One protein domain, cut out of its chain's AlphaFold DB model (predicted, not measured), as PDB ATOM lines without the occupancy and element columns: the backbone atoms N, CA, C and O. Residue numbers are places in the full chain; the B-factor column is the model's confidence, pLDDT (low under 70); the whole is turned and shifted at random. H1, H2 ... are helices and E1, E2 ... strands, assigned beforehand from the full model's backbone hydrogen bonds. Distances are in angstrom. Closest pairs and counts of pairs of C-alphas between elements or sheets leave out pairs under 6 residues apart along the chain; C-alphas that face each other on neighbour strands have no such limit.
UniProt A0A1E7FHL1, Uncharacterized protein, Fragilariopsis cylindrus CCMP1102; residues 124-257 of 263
ATOM      1  N   ALA A 124      97.441 -73.055 -55.731       60.34
ATOM      2  CA  ALA A 124      98.489 -72.315 -56.430       60.34
ATOM      3  C   ALA A 124      97.994 -70.988 -57.037       60.34
ATOM      4  O   ALA A 124      98.795 -70.098 -57.316       60.34
ATOM      5  N   THR A 125      96.677 -70.825 -57.238       69.44
ATOM      6  CA  THR A 125      96.105 -69.642 -57.898       69.44
ATOM      7  C   THR A 125      95.007 -68.955 -57.081       69.44
ATOM      8  O   THR A 125      94.187 -69.573 -56.396       69.44
ATOM      9  N   LYS A 126      94.943 -67.621 -57.198       71.12
ATOM     10  CA  LYS A 126      93.940 -66.768 -56.533       71.12
ATOM     11  C   LYS A 126      92.503 -67.085 -56.970       71.12
ATOM     12  O   LYS A 126      91.579 -67.004 -56.160       71.12
ATOM     13  N   SER A 127      92.308 -67.431 -58.243       74.31
ATOM     14  CA  SER A 127      91.009 -67.823 -58.804       74.31
ATOM     15  C   SER A 127      90.516 -69.141 -58.208       74.31
ATOM     16  O   SER A 127      89.347 -69.248 -57.835       74.31
ATOM     17  N   GLU A 128      91.407 -70.115 -58.040       77.88
ATOM     18  CA  GLU A 128      91.083 -71.386 -57.409       77.88
ATOM     19  C   GLU A 128      90.777 -71.234 -55.919       77.88
ATOM     20  O   GLU A 128      89.767 -71.760 -55.447       77.88
ATOM     21  N   LYS A 129      91.570 -70.431 -55.200       73.56
ATOM     22  CA  LYS A 129      91.304 -70.106 -53.793       73.56
ATOM     23  C   LYS A 129      89.913 -69.483 -53.615       73.56
ATOM     24  O   LYS A 129      89.131 -69.936 -52.785       73.56
ATOM     25  N   LYS A 130      89.548 -68.513 -54.467       76.12
ATOM     26  CA  LYS A 130      88.200 -67.910 -54.491       76.12
ATOM     27  C   LYS A 130      87.106 -68.951 -54.736       76.12
ATOM     28  O   LYS A 130      86.055 -68.895 -54.102       76.12
ATOM     29  N   ARG A 131      87.323 -69.872 -55.680       81.56
ATOM     30  CA  ARG A 131      86.365 -70.936 -56.008       81.56
ATOM     31  C   ARG A 131      86.126 -71.852 -54.808       81.56
ATOM     32  O   ARG A 131      84.972 -72.124 -54.502       81.56
ATOM     33  N   LYS A 132      87.187 -72.267 -54.113       78.38
ATOM     34  CA  LYS A 132      87.102 -73.124 -52.922       78.38
ATOM     35  C   LYS A 132      86.374 -72.444 -51.760       78.38
ATOM     36  O   LYS A 132      85.434 -73.029 -51.237       78.38
ATOM     37  N   PHE A 133      86.689 -71.182 -51.456       78.44
ATOM     38  CA  PHE A 133      85.946 -70.413 -50.444       78.44
ATOM     39  C   PHE A 133      84.453 -70.302 -50.767       78.44
ATOM     40  O   PHE A 133      83.604 -70.504 -49.907       78.44
ATOM     41  N   LYS A 134      84.106 -70.034 -52.033       83.00
ATOM     42  CA  LYS A 134      82.698 -70.018 -52.453       83.00
ATOM     43  C   LYS A 134      82.018 -71.373 -52.255       83.00
ATOM     44  O   LYS A 134      80.866 -71.401 -51.846       83.00
ATOM     45  N   GLN A 135      82.700 -72.475 -52.568       85.31
ATOM     46  CA  GLN A 135      82.153 -73.822 -52.389       85.31
ATOM     47  C   GLN A 135      81.856 -74.127 -50.917       85.31
ATOM     48  O   GLN A 135      80.798 -74.679 -50.631       85.31
ATOM     49  N   ARG A 136      82.735 -73.712 -50.001       83.75
ATOM     50  CA  ARG A 136      82.527 -73.880 -48.558       83.75
ATOM     51  C   ARG A 136      81.384 -73.046 -48.022       83.75
ATOM     52  O   ARG A 136      80.478 -73.606 -47.432       83.75
ATOM     53  N   ILE A 137      81.318 -71.769 -48.390       85.94
ATOM     54  CA  ILE A 137      80.191 -70.913 -48.000       85.94
ATOM     55  C   ILE A 137      78.861 -71.478 -48.518       85.94
ATOM     56  O   ILE A 137      77.848 -71.413 -47.830       85.94
ATOM     57  N   ILE A 138      78.841 -72.075 -49.715       88.50
ATOM     58  CA  ILE A 138      77.648 -72.776 -50.212       88.50
ATOM     59  C   ILE A 138      77.303 -73.982 -49.324       88.50
ATOM     60  O   ILE A 138      76.123 -74.213 -49.070       88.50
ATOM     61  N   ALA A 139      78.294 -74.748 -48.861       88.31
ATOM     62  CA  ALA A 139      78.077 -75.840 -47.915       88.31
ATOM     63  C   ALA A 139      77.573 -75.328 -46.553       88.31
ATOM     64  O   ALA A 139      76.595 -75.862 -46.038       88.31
ATOM     65  N   ASP A 140      78.130 -74.234 -46.029       87.38
ATOM     66  CA  ASP A 140      77.693 -73.634 -44.764       87.38
ATOM     67  C   ASP A 140      76.248 -73.138 -44.833       87.38
ATOM     68  O   ASP A 140      75.463 -73.333 -43.906       87.38
ATOM     69  N   VAL A 141      75.862 -72.535 -45.963       89.00
ATOM     70  CA  VAL A 141      74.476 -72.115 -46.205       89.00
ATOM     71  C   VAL A 141      73.538 -73.320 -46.267       89.00
ATOM     72  O   VAL A 141      72.428 -73.245 -45.744       89.00
ATOM     73  N   LYS A 142      73.959 -74.442 -46.868       91.75
ATOM     74  CA  LYS A 142      73.158 -75.677 -46.860       91.75
ATOM     75  C   LYS A 142      72.960 -76.196 -45.439       91.75
ATOM     76  O   LYS A 142      71.827 -76.496 -45.075       91.75
ATOM     77  N   ASP A 143      74.018 -76.234 -44.635       90.19
ATOM     78  CA  ASP A 143      73.924 -76.675 -43.241       90.19
ATOM     79  C   ASP A 143      73.044 -75.740 -42.406       90.19
ATOM     80  O   ASP A 143      72.261 -76.211 -41.582       90.19
ATOM     81  N   PHE A 144      73.080 -74.430 -42.667       91.00
ATOM     82  CA  PHE A 144      72.168 -73.478 -42.032       91.00
ATOM     83  C   PHE A 144      70.698 -73.745 -42.387       91.00
ATOM     84  O   PHE A 144      69.827 -73.674 -41.521       91.00
ATOM     85  N   ILE A 145      70.405 -74.083 -43.646       91.81
ATOM     86  CA  ILE A 145      69.046 -74.444 -44.079       91.81
ATOM     87  C   ILE A 145      68.588 -75.733 -43.387       91.81
ATOM     88  O   ILE A 145      67.457 -75.796 -42.906       91.81
ATOM     89  N   VAL A 146      69.459 -76.744 -43.303       92.69
ATOM     90  CA  VAL A 146      69.167 -78.004 -42.600       92.69
ATOM     91  C   VAL A 146      68.913 -77.750 -41.111       92.69
ATOM     92  O   VAL A 146      67.961 -78.297 -40.553       92.69
ATOM     93  N   LEU A 147      69.694 -76.871 -40.474       90.00
ATOM     94  CA  LEU A 147      69.445 -76.427 -39.103       90.00
ATOM     95  C   LEU A 147      68.080 -75.738 -38.968       90.00
ATOM     96  O   LEU A 147      67.339 -76.050 -38.040       90.00
ATOM     97  N   GLY A 148      67.723 -74.842 -39.891       88.94
ATOM     98  CA  GLY A 148      66.411 -74.189 -39.905       88.94
ATOM     99  C   GLY A 148      65.260 -75.196 -39.958       88.94
ATOM    100  O   GLY A 148      64.331 -75.111 -39.162       88.94
ATOM    101  N   GLN A 149      65.369 -76.217 -40.813       93.12
ATOM    102  CA  GLN A 149      64.377 -77.295 -40.896       93.12
ATOM    103  C   GLN A 149      64.280 -78.119 -39.604       93.12
ATOM    104  O   GLN A 149      63.187 -78.548 -39.239       93.12
ATOM    105  N   ALA A 150      65.401 -78.363 -38.921       88.69
ATOM    106  CA  ALA A 150      65.407 -79.043 -37.626       88.69
ATOM    107  C   ALA A 150      64.709 -78.190 -36.552       88.69
ATOM    108  O   ALA A 150      63.853 -78.688 -35.820       88.69
ATOM    109  N   ILE A 151      64.997 -76.883 -36.518       87.94
ATOM    110  CA  ILE A 151      64.341 -75.922 -35.618       87.94
ATOM    111  C   ILE A 151      62.829 -75.886 -35.861       87.94
ATOM    112  O   ILE A 151      62.063 -75.948 -34.900       87.94
ATOM    113  N   ASP A 152      62.388 -75.846 -37.120       90.56
ATOM    114  CA  ASP A 152      60.962 -75.820 -37.479       90.56
ATOM    115  C   ASP A 152      60.220 -77.091 -37.031       90.56
ATOM    116  O   ASP A 152      59.031 -77.047 -36.713       90.56
ATOM    117  N   LYS A 153      60.924 -78.226 -36.948       91.19
ATOM    118  CA  LYS A 153      60.402 -79.487 -36.394       91.19
ATOM    119  C   LYS A 153      60.429 -79.538 -34.861       91.19
ATOM    120  O   LYS A 153      59.978 -80.522 -34.280       91.19
ATOM    121  N   GLY A 154      60.956 -78.510 -34.198       85.38
ATOM    122  CA  GLY A 154      61.161 -78.482 -32.750       85.38
ATOM    123  C   GLY A 154      62.340 -79.338 -32.278       85.38
ATOM    124  O   GLY A 154      62.473 -79.596 -31.080       85.38
ATOM    125  N   GLU A 155      63.204 -79.787 -33.191       85.56
ATOM    126  CA  GLU A 155      64.419 -80.513 -32.837       85.56
ATOM    127  C   GLU A 155      65.426 -79.522 -32.240       85.56
ATOM    128  O   GLU A 155      65.792 -78.525 -32.858       85.56
ATOM    129  N   THR A 156      65.900 -79.802 -31.029       77.88
ATOM    130  CA  THR A 156      66.893 -78.971 -30.313       77.88
ATOM    131  C   THR A 156      68.253 -79.659 -30.194       77.88
ATOM    132  O   THR A 156      69.157 -79.186 -29.503       77.88
ATOM    133  N   THR A 157      68.370 -80.815 -30.843       78.56
ATOM    134  CA  THR A 157      69.455 -81.778 -30.737       78.56
ATOM    135  C   THR A 157      69.651 -82.510 -32.061       78.56
ATOM    136  O   THR A 157      68.773 -82.506 -32.917       78.56
ATOM    137  N   GLY A 158      70.810 -83.151 -32.237       80.88
ATOM    138  CA  GLY A 158      71.091 -84.005 -33.392       80.88
ATOM    139  C   GLY A 158      72.138 -83.452 -34.366       80.88
ATOM    140  O   GLY A 158      72.784 -82.438 -34.082       80.88
ATOM    141  N   PRO A 159      72.335 -84.132 -35.512       83.25
ATOM    142  CA  PRO A 159      73.429 -83.848 -36.441       83.25
ATOM    143  C   PRO A 159      73.401 -82.434 -37.022       83.25
ATOM    144  O   PRO A 159      74.453 -81.829 -37.173       83.25
ATOM    145  N   ALA A 160      72.216 -81.879 -37.300       86.88
ATOM    146  CA  ALA A 160      72.078 -80.525 -37.842       86.88
ATOM    147  C   ALA A 160      72.660 -79.460 -36.896       86.88
ATOM    148  O   ALA A 160      73.394 -78.570 -37.318       86.88
ATOM    149  N   TRP A 161      72.393 -79.600 -35.595       85.88
ATOM    150  CA  TRP A 161      72.935 -78.724 -34.560       85.88
ATOM    151  C   TRP A 161      74.442 -78.928 -34.370       85.88
ATOM    152  O   TRP A 161      75.185 -77.950 -34.308       85.88
ATOM    153  N   ALA A 162      74.901 -80.184 -34.339       82.44
ATOM    154  CA  ALA A 162      76.320 -80.520 -34.210       82.44
ATOM    155  C   ALA A 162      77.151 -79.967 -35.381       82.44
ATOM    156  O   ALA A 162      78.164 -79.300 -35.175       82.44
ATOM    157  N   ASN A 163      76.685 -80.195 -36.611       84.50
ATOM    158  CA  ASN A 163      77.359 -79.778 -37.838       84.50
ATOM    159  C   ASN A 163      77.405 -78.263 -38.013       84.50
ATOM    160  O   ASN A 163      78.282 -77.774 -38.727       84.50
ATOM    161  N   PHE A 164      76.496 -77.532 -37.364       86.69
ATOM    162  CA  PHE A 164      76.456 -76.081 -37.441       86.69
ATOM    163  C   PHE A 164      77.237 -75.395 -36.313       86.69
ATOM    164  O   PHE A 164      78.021 -74.498 -36.604       86.69
ATOM    165  N   PHE A 165      77.074 -75.815 -35.052       84.31
ATOM    166  CA  PHE A 165      77.568 -75.056 -33.888       84.31
ATOM    167  C   PHE A 165      78.859 -75.563 -33.243       84.31
ATOM    168  O   PHE A 165      79.443 -74.835 -32.442       84.31
ATOM    169  N   ILE A 166      79.319 -76.787 -33.519       77.88
ATOM    170  CA  ILE A 166      80.483 -77.311 -32.796       77.88
ATOM    171  C   ILE A 166      81.767 -76.548 -33.147       77.88
ATOM    172  O   ILE A 166      82.216 -76.498 -34.287       77.88
ATOM    173  N   THR A 167      82.416 -76.006 -32.122       73.06
ATOM    174  CA  THR A 167      83.664 -75.240 -32.248       73.06
ATOM    175  C   THR A 167      84.918 -76.107 -32.299       73.06
ATOM    176  O   THR A 167      86.021 -75.588 -32.451       73.06
ATOM    177  N   LEU A 168      84.772 -77.419 -32.134       70.94
ATOM    178  CA  LEU A 168      85.881 -78.360 -32.124       70.94
ATOM    179  C   LEU A 168      86.386 -78.596 -33.543       70.94
ATOM    180  O   LEU A 168      85.604 -78.729 -34.486       70.94
ATOM    181  N   GLN A 169      87.706 -78.676 -33.667       72.12
ATOM    182  CA  GLN A 169      88.339 -79.014 -34.926       72.12
ATOM    183  C   GLN A 169      88.143 -80.505 -35.225       72.12
ATOM    184  O   GLN A 169      88.418 -81.364 -34.387       72.12
ATOM    185  N   ARG A 170      87.690 -80.803 -36.439       68.50
ATOM    186  CA  ARG A 170      87.630 -82.145 -37.007       68.50
ATOM    187  C   ARG A 170      89.032 -82.622 -37.357       68.50
ATOM    188  O   ARG A 170      89.853 -81.848 -37.852       68.50
ATOM    189  N   ARG A 171      89.281 -83.915 -37.150       69.38
ATOM    190  CA  ARG A 171      90.521 -84.569 -37.581       69.38
ATOM    191  C   ARG A 171      90.643 -84.579 -39.101       69.38
ATOM    192  O   ARG A 171      91.677 -84.196 -39.641       69.38
ATOM    193  N   GLU A 172      89.578 -85.009 -39.766       69.12
ATOM    194  CA  GLU A 172      89.506 -85.059 -41.220       69.12
ATOM    195  C   GLU A 172      88.602 -83.937 -41.738       69.12
ATOM    196  O   GLU A 172      87.526 -83.698 -41.172       69.12
ATOM    197  N   PRO A 173      89.028 -83.218 -42.791       74.31
ATOM    198  CA  PRO A 173      88.152 -82.295 -43.483       74.31
ATOM    199  C   PRO A 173      86.922 -83.023 -44.028       74.31
ATOM    200  O   PRO A 173      87.023 -84.156 -44.494       74.31
ATOM    201  N   ASP A 174      85.769 -82.364 -44.017       73.94
ATOM    202  CA  ASP A 174      84.562 -82.935 -44.617       73.94
ATOM    203  C   ASP A 174      84.571 -82.901 -46.156       73.94
ATOM    204  O   ASP A 174      85.553 -82.507 -46.786       73.94
ATOM    205  N   GLU A 175      83.456 -83.278 -46.789       77.75
ATOM    206  CA  GLU A 175      83.315 -83.266 -48.255       77.75
ATOM    207  C   GLU A 175      83.542 -81.876 -48.884       77.75
ATOM    208  O   GLU A 175      83.976 -81.764 -50.033       77.75
ATOM    209  N   ALA A 176      83.275 -80.800 -48.135       74.94
ATOM    210  CA  ALA A 176      83.552 -79.422 -48.543       74.94
ATOM    211  C   ALA A 176      84.984 -78.973 -48.176       74.94
ATOM    212  O   ALA A 176      85.423 -77.874 -48.537       74.94
ATOM    213  N   GLY A 177      85.741 -79.836 -47.500       74.75
ATOM    214  CA  GLY A 177      87.087 -79.603 -47.012       74.75
ATOM    215  C   GLY A 177      87.133 -78.778 -45.729       74.75
ATOM    216  O   GLY A 177      88.160 -78.148 -45.489       74.75
ATOM    217  N   ARG A 178      86.053 -78.712 -44.947       75.31
ATOM    218  CA  ARG A 178      85.978 -77.933 -43.701       75.31
ATOM    219  C   ARG A 178      86.532 -78.731 -42.536       75.31
ATOM    220  O   ARG A 178      86.191 -79.899 -42.355       75.31
ATOM    221  N   THR A 179      87.354 -78.082 -41.724       77.19
ATOM    222  CA  THR A 179      87.906 -78.652 -40.488       77.19
ATOM    223  C   THR A 179      87.127 -78.222 -39.252       77.19
ATOM    224  O   THR A 179      87.395 -78.723 -38.171       77.19
ATOM    225  N   TYR A 180      86.144 -77.335 -39.386       80.12
ATOM    226  CA  TYR A 180      85.267 -76.898 -38.303       80.12
ATOM    227  C   TYR A 180      83.795 -77.057 -38.706       80.12
ATOM    228  O   TYR A 180      83.482 -77.371 -39.856       80.12
ATOM    229  N   ALA A 181      82.875 -76.882 -37.755       84.06
ATOM    230  CA  ALA A 181      81.453 -76.762 -38.066       84.06
ATOM    231  C   ALA A 181      81.159 -75.495 -38.884       84.06
ATOM    232  O   ALA A 181      81.918 -74.525 -38.841       84.06
ATOM    233  N   ALA A 182      80.023 -75.496 -39.583       87.38
ATOM    234  CA  ALA A 182      79.661 -74.461 -40.549       87.38
ATOM    235  C   ALA A 182      79.708 -73.032 -39.980       87.38
ATOM    236  O   ALA A 182      80.182 -72.116 -40.647       87.38
ATOM    237  N   LEU A 183      79.256 -72.814 -38.735       87.69
ATOM    238  CA  LEU A 183      79.288 -71.480 -38.133       87.69
ATOM    239  C   LEU A 183      80.719 -70.987 -37.912       87.69
ATOM    240  O   LEU A 183      81.004 -69.815 -38.144       87.69
ATOM    241  N   VAL A 184      81.609 -71.866 -37.457       85.50
ATOM    242  CA  VAL A 184      83.002 -71.523 -37.150       85.50
ATOM    243  C   VAL A 184      83.798 -71.342 -38.436       85.50
ATOM    244  O   VAL A 184      84.590 -70.410 -38.516       85.50
ATOM    245  N   ASP A 185      83.542 -72.156 -39.464       84.19
ATOM    246  CA  ASP A 185      84.142 -71.983 -40.793       84.19
ATOM    247  C   ASP A 185      83.714 -70.639 -41.412       84.19
ATOM    248  O   ASP A 185      84.543 -69.851 -41.865       84.19
ATOM    249  N   LEU A 186      82.424 -70.297 -41.313       85.75
ATOM    250  CA  LEU A 186      81.878 -69.052 -41.851       85.75
ATOM    251  C   LEU A 186      82.331 -67.807 -41.069       85.75
ATOM    252  O   LEU A 186      82.725 -66.801 -41.666       85.75
ATOM    253  N   ARG A 187      82.220 -67.837 -39.735       84.75
ATOM    254  CA  ARG A 187      82.417 -66.683 -38.839       84.75
ATOM    255  C   ARG A 187      83.859 -66.530 -38.371       84.75
ATOM    256  O   ARG A 187      84.312 -65.402 -38.191       84.75
ATOM    257  N   GLY A 188      84.571 -67.637 -38.213       80.62
ATOM    258  CA  GLY A 188      85.881 -67.712 -37.584       80.62
ATOM    259  C   GLY A 188      85.811 -68.130 -36.117       80.62
ATOM    260  O   GLY A 188      84.742 -68.191 -35.505       80.62
ATOM    261  N   VAL A 189      86.983 -68.394 -35.543       78.94
ATOM    262  CA  VAL A 189      87.137 -68.765 -34.133       78.94
ATOM    263  C   VAL A 189      87.091 -67.494 -33.275       78.94
ATOM    264  O   VAL A 189      87.717 -66.494 -33.644       78.94
ATOM    265  N   PRO A 190      86.359 -67.483 -32.146       74.75
ATOM    266  CA  PRO A 190      86.342 -66.336 -31.246       74.75
ATOM    267  C   PRO A 190      87.738 -66.060 -30.673       74.75
ATOM    268  O   PRO A 190      88.460 -66.968 -30.261       74.75
ATOM    269  N   THR A 191      88.112 -64.785 -30.623       77.31
ATOM    270  CA  THR A 191      89.373 -64.334 -30.022       77.31
ATOM    271  C   THR A 191      89.199 -64.013 -28.530       77.31
ATOM    272  O   THR A 191      88.109 -64.106 -27.968       77.31
ATOM    273  N   LYS A 192      90.276 -63.567 -27.863       77.31
ATOM    274  CA  LYS A 192      90.225 -63.088 -26.464       77.31
ATOM    275  C   LYS A 192      89.300 -61.879 -26.266       77.31
ATOM    276  O   LYS A 192      88.946 -61.567 -25.132       77.31
ATOM    277  N   LYS A 193      88.951 -61.168 -27.340       76.06
ATOM    278  CA  LYS A 193      88.025 -60.037 -27.305       76.06
ATOM    279  C   LYS A 193      86.637 -60.516 -27.698       76.06
ATOM    280  O   LYS A 193      86.460 -61.179 -28.718       76.06
ATOM    281  N   SER A 194      85.641 -60.143 -26.898       68.50
ATOM    282  CA  SER A 194      84.253 -60.460 -27.214       68.50
ATOM    283  C   SER A 194      83.862 -59.827 -28.550       68.50
ATOM    284  O   SER A 194      84.161 -58.662 -28.818       68.50
ATOM    285  N   ASN A 195      83.172 -60.604 -29.387       69.06
ATOM    286  CA  ASN A 195      82.702 -60.206 -30.718       69.06
ATOM    287  C   ASN A 195      83.788 -60.012 -31.795       69.06
ATOM    288  O   ASN A 195      83.471 -59.506 -32.872       69.06
ATOM    289  N   GLU A 196      85.034 -60.414 -31.542       75.06
ATOM    290  CA  GLU A 196      86.086 -60.447 -32.561       75.06
ATOM    291  C   GLU A 196      86.404 -61.902 -32.924       75.06
ATOM    292  O   GLU A 196      86.684 -62.722 -32.046       75.06
ATOM    293  N   PHE A 197      86.342 -62.204 -34.221       75.19
ATOM    294  CA  PHE A 197      86.520 -63.543 -34.783       75.19
ATOM    295  C   PHE A 197      87.680 -63.543 -35.768       75.19
ATOM    296  O   PHE A 197      87.858 -62.587 -36.528       75.19
ATOM    297  N   GLU A 198      88.449 -64.625 -35.769       72.12
ATOM    298  CA  GLU A 198      89.622 -64.787 -36.620       72.12
ATOM    299  C   GLU A 198      89.440 -65.945 -37.609       72.12
ATOM    300  O   GLU A 198      88.909 -67.001 -37.268       72.12
ATOM    301  N   GLY A 199      89.893 -65.742 -38.850       70.81
ATOM    302  CA  GLY A 199      90.045 -66.817 -39.837       70.81
ATOM    303  C   GLY A 199      88.779 -67.263 -40.577       70.81
ATOM    304  O   GLY A 199      88.882 -68.167 -41.394       70.81
ATOM    305  N   GLY A 200      87.621 -66.638 -40.342       78.06
ATOM    306  CA  GLY A 200      86.357 -67.029 -40.977       78.06
ATOM    307  C   GLY A 200      86.288 -66.762 -42.485       78.06
ATOM    308  O   GLY A 200      86.569 -65.650 -42.954       78.06
ATOM    309  N   ASP A 201      85.825 -67.759 -43.237       78.44
ATOM    310  CA  ASP A 201      85.704 -67.746 -44.696       78.44
ATOM    311  C   ASP A 201      84.721 -66.666 -45.182       78.44
ATOM    312  O   ASP A 201      84.925 -66.051 -46.233       78.44
ATOM    313  N   GLY A 202      83.681 -66.364 -44.396       80.12
ATOM    314  CA  GLY A 202      82.676 -65.355 -44.722       80.12
ATOM    315  C   GLY A 202      83.230 -63.929 -44.725       80.12
ATOM    316  O   GLY A 202      82.979 -63.169 -45.667       80.12
ATOM    317  N   LEU A 203      84.048 -63.576 -43.726       77.88
ATOM    318  CA  LEU A 203      84.707 -62.268 -43.671       77.88
ATOM    319  C   LEU A 203      85.775 -62.148 -44.764       77.88
ATOM    320  O   LEU A 203      85.891 -61.103 -45.411       77.88
ATOM    321  N   LEU A 204      86.517 -63.233 -45.010       76.94
ATOM    322  CA  LEU A 204      87.479 -63.306 -46.105       76.94
ATOM    323  C   LEU A 204      86.785 -63.087 -47.453       76.94
ATOM    324  O   LEU A 204      87.237 -62.236 -48.218       76.94
ATOM    325  N   LEU A 205      85.662 -63.765 -47.734       77.38
ATOM    326  CA  LEU A 205      84.898 -63.576 -48.971       77.38
ATOM    327  C   LEU A 205      84.338 -62.157 -49.085       77.38
ATOM    328  O   LEU A 205      84.506 -61.536 -50.136       77.38
ATOM    329  N   ALA A 206      83.718 -61.634 -48.025       74.81
ATOM    330  CA  ALA A 206      83.144 -60.289 -48.012       74.81
ATOM    331  C   ALA A 206      84.190 -59.208 -48.323       74.81
ATOM    332  O   ALA A 206      83.869 -58.188 -48.931       74.81
ATOM    333  N   ASN A 207      85.444 -59.452 -47.940       71.94
ATOM    334  CA  ASN A 207      86.557 -58.556 -48.209       71.94
ATOM    335  C   ASN A 207      87.333 -58.879 -49.496       71.94
ATOM    336  O   ASN A 207      88.149 -58.070 -49.956       71.94
ATOM    337  N   THR A 208      87.141 -60.067 -50.073       62.81
ATOM    338  CA  THR A 208      88.001 -60.505 -51.167       62.81
ATOM    339  C   THR A 208      88.002 -59.482 -52.310       62.81
ATOM    340  O   THR A 208      86.964 -59.091 -52.838       62.81
ATOM    341  N   PHE A 209      89.225 -59.093 -52.689       55.50
ATOM    342  CA  PHE A 209      89.654 -58.308 -53.860       55.50
ATOM    343  C   PHE A 209      89.841 -56.796 -53.723       55.50
ATOM    344  O   PHE A 209      90.316 -56.212 -54.692       55.50
ATOM    345  N   THR A 210      89.580 -56.153 -52.581       49.47
ATOM    346  CA  THR A 210      89.688 -54.678 -52.546       49.47
ATOM    347  C   THR A 210      91.093 -54.127 -52.293       49.47
ATOM    348  O   THR A 210      91.367 -53.055 -52.824       49.47
ATOM    349  N   LYS A 211      91.989 -54.828 -51.569       51.47
ATOM    350  CA  LYS A 211      93.437 -54.520 -51.408       51.47
ATOM    351  C   LYS A 211      94.153 -55.579 -50.535       51.47
ATOM    352  O   LYS A 211      93.470 -56.304 -49.815       51.47
ATOM    353  N   PRO A 212      95.496 -55.700 -50.595       48.25
ATOM    354  CA  PRO A 212      96.281 -56.415 -49.580       48.25
ATOM    355  C   PRO A 212      96.153 -55.730 -48.204       48.25
ATOM    356  O   PRO A 212      96.162 -54.500 -48.138       48.25
ATOM    357  N   GLY A 213      96.023 -56.508 -47.122       56.22
ATOM    358  CA  GLY A 213      95.891 -56.014 -45.739       56.22
ATOM    359  C   GLY A 213      94.548 -56.319 -45.051       56.22
ATOM    360  O   GLY A 213      93.710 -57.050 -45.582       56.22
ATOM    361  N   LYS A 214      94.356 -55.767 -43.836       56.25
ATOM    362  CA  LYS A 214      93.113 -55.907 -43.051       56.25
ATOM    363  C   LYS A 214      91.920 -55.392 -43.877       56.25
ATOM    364  O   LYS A 214      92.046 -54.328 -44.489       56.25
ATOM    365  N   PRO A 215      90.778 -56.109 -43.901       60.53
ATOM    366  CA  PRO A 215      89.566 -55.626 -44.547       60.53
ATOM    367  C   PRO A 215      89.245 -54.173 -44.190       60.53
ATOM    368  O   PRO A 215      89.281 -53.832 -43.007       60.53
ATOM    369  N   PRO A 216      88.892 -53.307 -45.159       64.44
ATOM    370  CA  PRO A 216      88.246 -52.059 -44.818       64.44
ATOM    371  C   PRO A 216      86.872 -52.397 -44.237       64.44
ATOM    372  O   PRO A 216      85.955 -52.804 -44.959       64.44
ATOM    373  N   ASP A 217      86.717 -52.170 -42.933       70.31
ATOM    374  CA  ASP A 217      85.475 -52.409 -42.179       70.31
ATOM    375  C   ASP A 217      84.268 -51.635 -42.753       70.31
ATOM    376  O   ASP A 217      83.107 -51.914 -42.452       70.31
ATOM    377  N   ASN A 218      84.533 -50.659 -43.627       75.69
ATOM    378  CA  ASN A 218      83.534 -49.778 -44.207       75.69
ATOM    379  C   ASN A 218      82.857 -50.284 -45.487       75.69
ATOM    380  O   ASN A 218      81.910 -49.638 -45.942       75.69
ATOM    381  N   THR A 219      83.287 -51.409 -46.065       81.38
ATOM    382  CA  THR A 219      82.645 -51.913 -47.288       81.38
ATOM    383  C   THR A 219      81.210 -52.402 -47.014       81.38
ATOM    384  O   THR A 219      80.943 -52.982 -45.956       81.38
ATOM    385  N   PRO A 220      80.258 -52.216 -47.951       82.62
ATOM    386  CA  PRO A 220      78.882 -52.696 -47.780       82.62
ATOM    387  C   PRO A 220      78.779 -54.209 -47.537       82.62
ATOM    388  O   PRO A 220      77.924 -54.655 -46.769       82.62
ATOM    389  N   ALA A 221      79.675 -54.993 -48.149       81.19
ATOM    390  CA  ALA A 221      79.737 -56.442 -47.982       81.19
ATOM    391  C   ALA A 221      80.174 -56.832 -46.562       81.19
ATOM    392  O   ALA A 221      79.496 -57.633 -45.921       81.19
ATOM    393  N   VAL A 222      81.239 -56.215 -46.034       82.19
ATOM    394  CA  VAL A 222      81.703 -56.465 -44.659       82.19
ATOM    395  C   VAL A 222      80.642 -56.040 -43.643       82.19
ATOM    396  O   VAL A 222      80.324 -56.811 -42.744       82.19
ATOM    397  N   LYS A 223      80.001 -54.876 -43.820       85.38
ATOM    398  CA  LYS A 223      78.900 -54.435 -42.939       85.38
ATOM    399  C   LYS A 223      77.727 -55.417 -42.928       85.38
ATOM    400  O   LYS A 223      77.204 -55.739 -41.861       85.38
ATOM    401  N   SER A 224      77.327 -55.900 -44.104       86.12
ATOM    402  CA  SER A 224      76.258 -56.897 -44.239       86.12
ATOM    403  C   SER A 224      76.628 -58.208 -43.551       86.12
ATOM    404  O   SER A 224      75.824 -58.747 -42.792       86.12
ATOM    405  N   PHE A 225      77.862 -58.679 -43.745       86.25
ATOM    406  CA  PHE A 225      78.358 -59.886 -43.094       86.25
ATOM    407  C   PHE A 225      78.421 -59.740 -41.570       86.25
ATOM    408  O   PHE A 225      77.948 -60.617 -40.862       86.25
ATOM    409  N   VAL A 226      78.924 -58.620 -41.042       85.31
ATOM    410  CA  VAL A 226      78.954 -58.362 -39.591       85.31
ATOM    411  C   VAL A 226      77.540 -58.352 -39.004       85.31
ATOM    412  O   VAL A 226      77.315 -58.889 -37.921       85.31
ATOM    413  N   LYS A 227      76.563 -57.777 -39.718       88.25
ATOM    414  CA  LYS A 227      75.158 -57.809 -39.297       88.25
ATOM    415  C   LYS A 227      74.617 -59.240 -39.263       88.25
ATOM    416  O   LYS A 227      73.996 -59.605 -38.272       88.25
ATOM    417  N   LEU A 228      74.883 -60.038 -40.300       86.31
ATOM    418  CA  LEU A 228      74.514 -61.455 -40.353       86.31
ATOM    419  C   LEU A 228      75.179 -62.246 -39.219       86.31
ATOM    420  O   LEU A 228      74.500 -62.963 -38.494       86.31
ATOM    421  N   SER A 229      76.480 -62.056 -39.008       86.44
ATOM    422  CA  SER A 229      77.264 -62.733 -37.974       86.44
ATOM    423  C   SER A 229      76.657 -62.563 -36.577       86.44
ATOM    424  O   SER A 229      76.562 -63.536 -35.836       86.44
ATOM    425  N   LYS A 230      76.166 -61.361 -36.251       86.88
ATOM    426  CA  LYS A 230      75.479 -61.082 -34.980       86.88
ATOM    427  C   LYS A 230      74.137 -61.798 -34.830       86.88
ATOM    428  O   LYS A 230      73.697 -62.037 -33.713       86.88
ATOM    429  N   THR A 231      73.458 -62.136 -35.928       86.00
ATOM    430  CA  THR A 231      72.184 -62.876 -35.834       86.00
ATOM    431  C   THR A 231      72.384 -64.298 -35.317       86.00
ATOM    432  O   THR A 231      71.485 -64.828 -34.667       86.00
ATOM    433  N   PHE A 232      73.569 -64.886 -35.521       86.81
ATOM    434  CA  PHE A 232      73.884 -66.214 -35.001       86.81
ATOM    435  C   PHE A 232      74.036 -66.236 -33.477       86.81
ATOM    436  O   PHE A 232      73.725 -67.262 -32.886       86.81
ATOM    437  N   ASP A 233      74.402 -65.120 -32.831       86.00
ATOM    438  CA  ASP A 233      74.561 -65.054 -31.365       86.00
ATOM    439  C   ASP A 233      73.269 -65.428 -30.629       86.00
ATOM    440  O   ASP A 233      73.290 -66.137 -29.626       86.00
ATOM    441  N   ALA A 234      72.118 -64.982 -31.142       84.00
ATOM    442  CA  ALA A 234      70.821 -65.306 -30.554       84.00
ATOM    443  C   ALA A 234      70.478 -66.797 -30.706       84.00
ATOM    444  O   ALA A 234      69.913 -67.400 -29.792       84.00
ATOM    445  N   ILE A 235      70.842 -67.391 -31.847       82.69
ATOM    446  CA  ILE A 235      70.600 -68.808 -32.130       82.69
ATOM    447  C   ILE A 235      71.543 -69.672 -31.286       82.69
ATOM    448  O   ILE A 235      71.102 -70.638 -30.676       82.69
ATOM    449  N   GLU A 236      72.812 -69.283 -31.167       82.00
ATOM    450  CA  GLU A 236      73.809 -69.950 -30.330       82.00
ATOM    451  C   GLU A 236      73.451 -69.855 -28.841       82.00
ATOM    452  O   GLU A 236      73.521 -70.846 -28.120       82.00
ATOM    453  N   ALA A 237      72.970 -68.702 -28.365       82.81
ATOM    454  CA  ALA A 237      72.487 -68.555 -26.994       82.81
ATOM    455  C   ALA A 237      71.264 -69.444 -26.699       82.81
ATOM    456  O   ALA A 237      71.125 -69.951 -25.581       82.81
ATOM    457  N   ALA A 238      70.386 -69.649 -27.684       74.62
ATOM    458  CA  ALA A 238      69.287 -70.605 -27.580       74.62
ATOM    459  C   ALA A 238      69.806 -72.056 -27.584       74.62
ATOM    460  O   ALA A 238      69.383 -72.851 -26.744       74.62
ATOM    461  N   ALA A 239      70.778 -72.366 -28.451       72.25
ATOM    462  CA  ALA A 239      71.432 -73.671 -28.553       72.25
ATOM    463  C   ALA A 239      72.156 -74.059 -27.258       72.25
ATOM    464  O   ALA A 239      72.023 -75.179 -26.777       72.25
ATOM    465  N   ASN A 240      72.896 -73.127 -26.651       70.25
ATOM    466  CA  ASN A 240      73.693 -73.346 -25.441       70.25
ATOM    467  C   ASN A 240      72.861 -73.833 -24.253       70.25
ATOM    468  O   ASN A 240      73.350 -74.602 -23.427       70.25
ATOM    469  N   LYS A 241      71.582 -73.454 -24.187       62.72
ATOM    470  CA  LYS A 241      70.679 -73.909 -23.125       62.72
ATOM    471  C   LYS A 241      70.244 -75.370 -23.291       62.72
ATOM    472  O   LYS A 241      70.019 -76.036 -22.282       62.72
ATOM    473  N   SER A 242      70.134 -75.878 -24.519       59.59
ATOM    474  CA  SER A 242      69.586 -77.215 -24.809       59.59
ATOM    475  C   SER A 242      70.635 -78.238 -25.255       59.59
ATOM    476  O   SER A 242      70.558 -79.406 -24.880       59.59
ATOM    477  N   PHE A 243      71.617 -77.812 -26.045       60.53
ATOM    478  CA  PHE A 243      72.509 -78.683 -26.805       60.53
ATOM    479  C   PHE A 243      73.750 -79.109 -26.012       60.53
ATOM    480  O   PHE A 243      74.011 -80.301 -25.869       60.53
ATOM    481  N   PHE A 244      74.484 -78.162 -25.419       59.72
ATOM    482  CA  PHE A 244      75.724 -78.454 -24.678       59.72
ATOM    483  C   PHE A 244      75.484 -79.139 -23.326       59.72
ATOM    484  O   PHE A 244      76.381 -79.777 -22.780       59.72
ATOM    485  N   ASN A 245      74.252 -79.080 -22.819       58.94
ATOM    486  CA  ASN A 245      73.829 -79.859 -21.657       58.94
ATOM    487  C   ASN A 245      73.604 -81.343 -21.994       58.94
ATOM    488  O   ASN A 245      73.531 -82.185 -21.096       58.94
ATOM    489  N   ASN A 246      73.507 -81.691 -23.280       59.56
ATOM    490  CA  ASN A 246      73.150 -83.026 -23.724       59.56
ATOM    491  C   ASN A 246      74.400 -83.838 -24.101       59.56
ATOM    492  O   ASN A 246      74.786 -83.963 -25.266       59.56
ATOM    493  N   LYS A 247      75.035 -84.409 -23.067       62.44
ATOM    494  CA  LYS A 247      76.299 -85.169 -23.151       62.44
ATOM    495  C   LYS A 247      76.308 -86.274 -24.216       62.44
ATOM    496  O   LYS A 247      77.370 -86.565 -24.749       62.44
ATOM    497  N   SER A 248      75.151 -86.859 -24.537       66.69
ATOM    498  CA  SER A 248      75.024 -87.975 -25.487       66.69
ATOM    499  C   SER A 248      75.335 -87.601 -26.944       66.69
ATOM    500  O   SER A 248      75.882 -88.399 -27.704       66.69
ATOM    501  N   ILE A 249      75.013 -86.371 -27.348       63.84
ATOM    502  CA  ILE A 249      75.244 -85.894 -28.719       63.84
ATOM    503  C   ILE A 249      76.693 -85.480 -28.884       63.84
ATOM    504  O   ILE A 249      77.306 -85.796 -29.898       63.84
ATOM    505  N   LEU A 250      77.252 -84.835 -27.857       64.88
ATOM    506  CA  LEU A 250      78.675 -84.540 -27.805       64.88
ATOM    507  C   LEU A 250      79.489 -85.833 -27.811       64.88
ATOM    508  O   LEU A 250      80.419 -85.929 -28.593       64.88
ATOM    509  N   SER A 251      79.116 -86.859 -27.034       66.75
ATOM    510  CA  SER A 251      79.833 -88.143 -27.048       66.75
ATOM    511  C   SER A 251      79.775 -88.846 -28.402       66.75
ATOM    512  O   SER A 251      80.774 -89.421 -28.810       66.75
ATOM    513  N   ARG A 252      78.642 -88.771 -29.114       67.81
ATOM    514  CA  ARG A 252      78.531 -89.310 -30.478       67.81
ATOM    515  C   ARG A 252      79.371 -88.508 -31.472       67.81
ATOM    516  O   ARG A 252      80.071 -89.074 -32.295       67.81
ATOM    517  N   TYR A 253      79.361 -87.185 -31.356       63.88
ATOM    518  CA  TYR A 253      80.237 -86.354 -32.168       63.88
ATOM    519  C   TYR A 253      81.714 -86.652 -31.885       63.88
ATOM    520  O   TYR A 253      82.489 -86.771 -32.817       63.88
ATOM    521  N   PHE A 254      82.107 -86.834 -30.623       64.62
ATOM    522  CA  PHE A 254      83.473 -87.206 -30.249       64.62
ATOM    523  C   PHE A 254      83.861 -88.627 -30.678       64.62
ATOM    524  O   PHE A 254      85.041 -88.869 -30.904       64.62
ATOM    525  N   SER A 255      82.915 -89.568 -30.790       66.50
ATOM    526  CA  SER A 255      83.209 -90.887 -31.365       66.50
ATOM    527  C   SER A 255      83.412 -90.819 -32.874       66.50
ATOM    528  O   SER A 255      84.235 -91.550 -33.411       66.50
ATOM    529  N   ASP A 256      82.680 -89.931 -33.544       62.31
ATOM    530  CA  ASP A 256      82.767 -89.747 -34.994       62.31
ATOM    531  C   ASP A 256      83.947 -88.826 -35.376       62.31
ATOM    532  O   ASP A 256      84.489 -88.899 -36.477       62.31
ATOM    533  N   VAL A 257      84.368 -87.964 -34.446       55.12
ATOM    534  CA  VAL A 257      85.485 -87.025 -34.558       55.12
ATOM    535  C   VAL A 257      86.549 -87.432 -33.546       55.12
ATOM    536  O   VAL A 257      86.645 -86.854 -32.463       55.12
TER     537      VAL A 257
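AT A GLANCE: This is residues 124 to 257 of the 263 residues of an uncharacterized protein of Fragilariopsis cylindrus CCMP1102 (UniProt A0A1E7FHL1). Three short helices, H2, H3 and H4, form a row with H3 at its core; long helix H1 runs along one side of the row, crossing each, and long helix H5 runs more loosely along another. A small hairpin, E1 and E2, sits beside H3, and H6 packs lightly on H2 at one end. The 134 printed residues, mostly helix by class, run H1 H2 H3 E1 E2 H4 H5 H6, with E1 and E2 antiparallel. The whole is compact, radius of gyration of the C-alphas 15.5 A, spanning 46 by 30 by 30 A.

IN THESE COORDINATES: Find C-alpha 126 at (93.940, -66.768, -56.533); from there H1 runs 39.1 A to residue 152. Next come H2, residues 159 to 165, H3, 182 to 187, E1, 188 to 190, E2, 197 to 199, and H4, 201 to 207. H5, residues 220 to 242, runs 34.9 A from C-alpha 220 at (78.882, -52.696, -47.780). H6, residues 247 to 256, ends at C-alpha 256, (82.767, -89.747, -34.994).

HOW THE PARTS SIT: Look at residues 137 to 144 of H1, which alone touch H3, at a steep tilt of 60 degrees; C-alphas 140 and 182 are closest, 4.7 A. H3 touches H2 at a shallow tilt of 13 degrees, C-alphas 164 and 182 closest at 4.7 A. H4 and H5 form a helical hairpin, C-alphas 206 and 221 closest at 5.1 A. H1 and H5 are apart. In hairpin E1 and E2, N 189 and O 198 are 2.9 A apart. Every O i to N i+4 pair is within hydrogen-bond range in H1, H2, H3, H4 and H6; in H5, 13 of 19.

THE WHOLE: C-alphas 211 and 248 are farthest apart, 46.2 A. The printed part has no cut; the links H2 to H3 and H4 to H5 are long. Look for pLDDT under 70 at residues 124 to 125, 170 to 172, 194 to 195, 208 to 216 and 241 to 257.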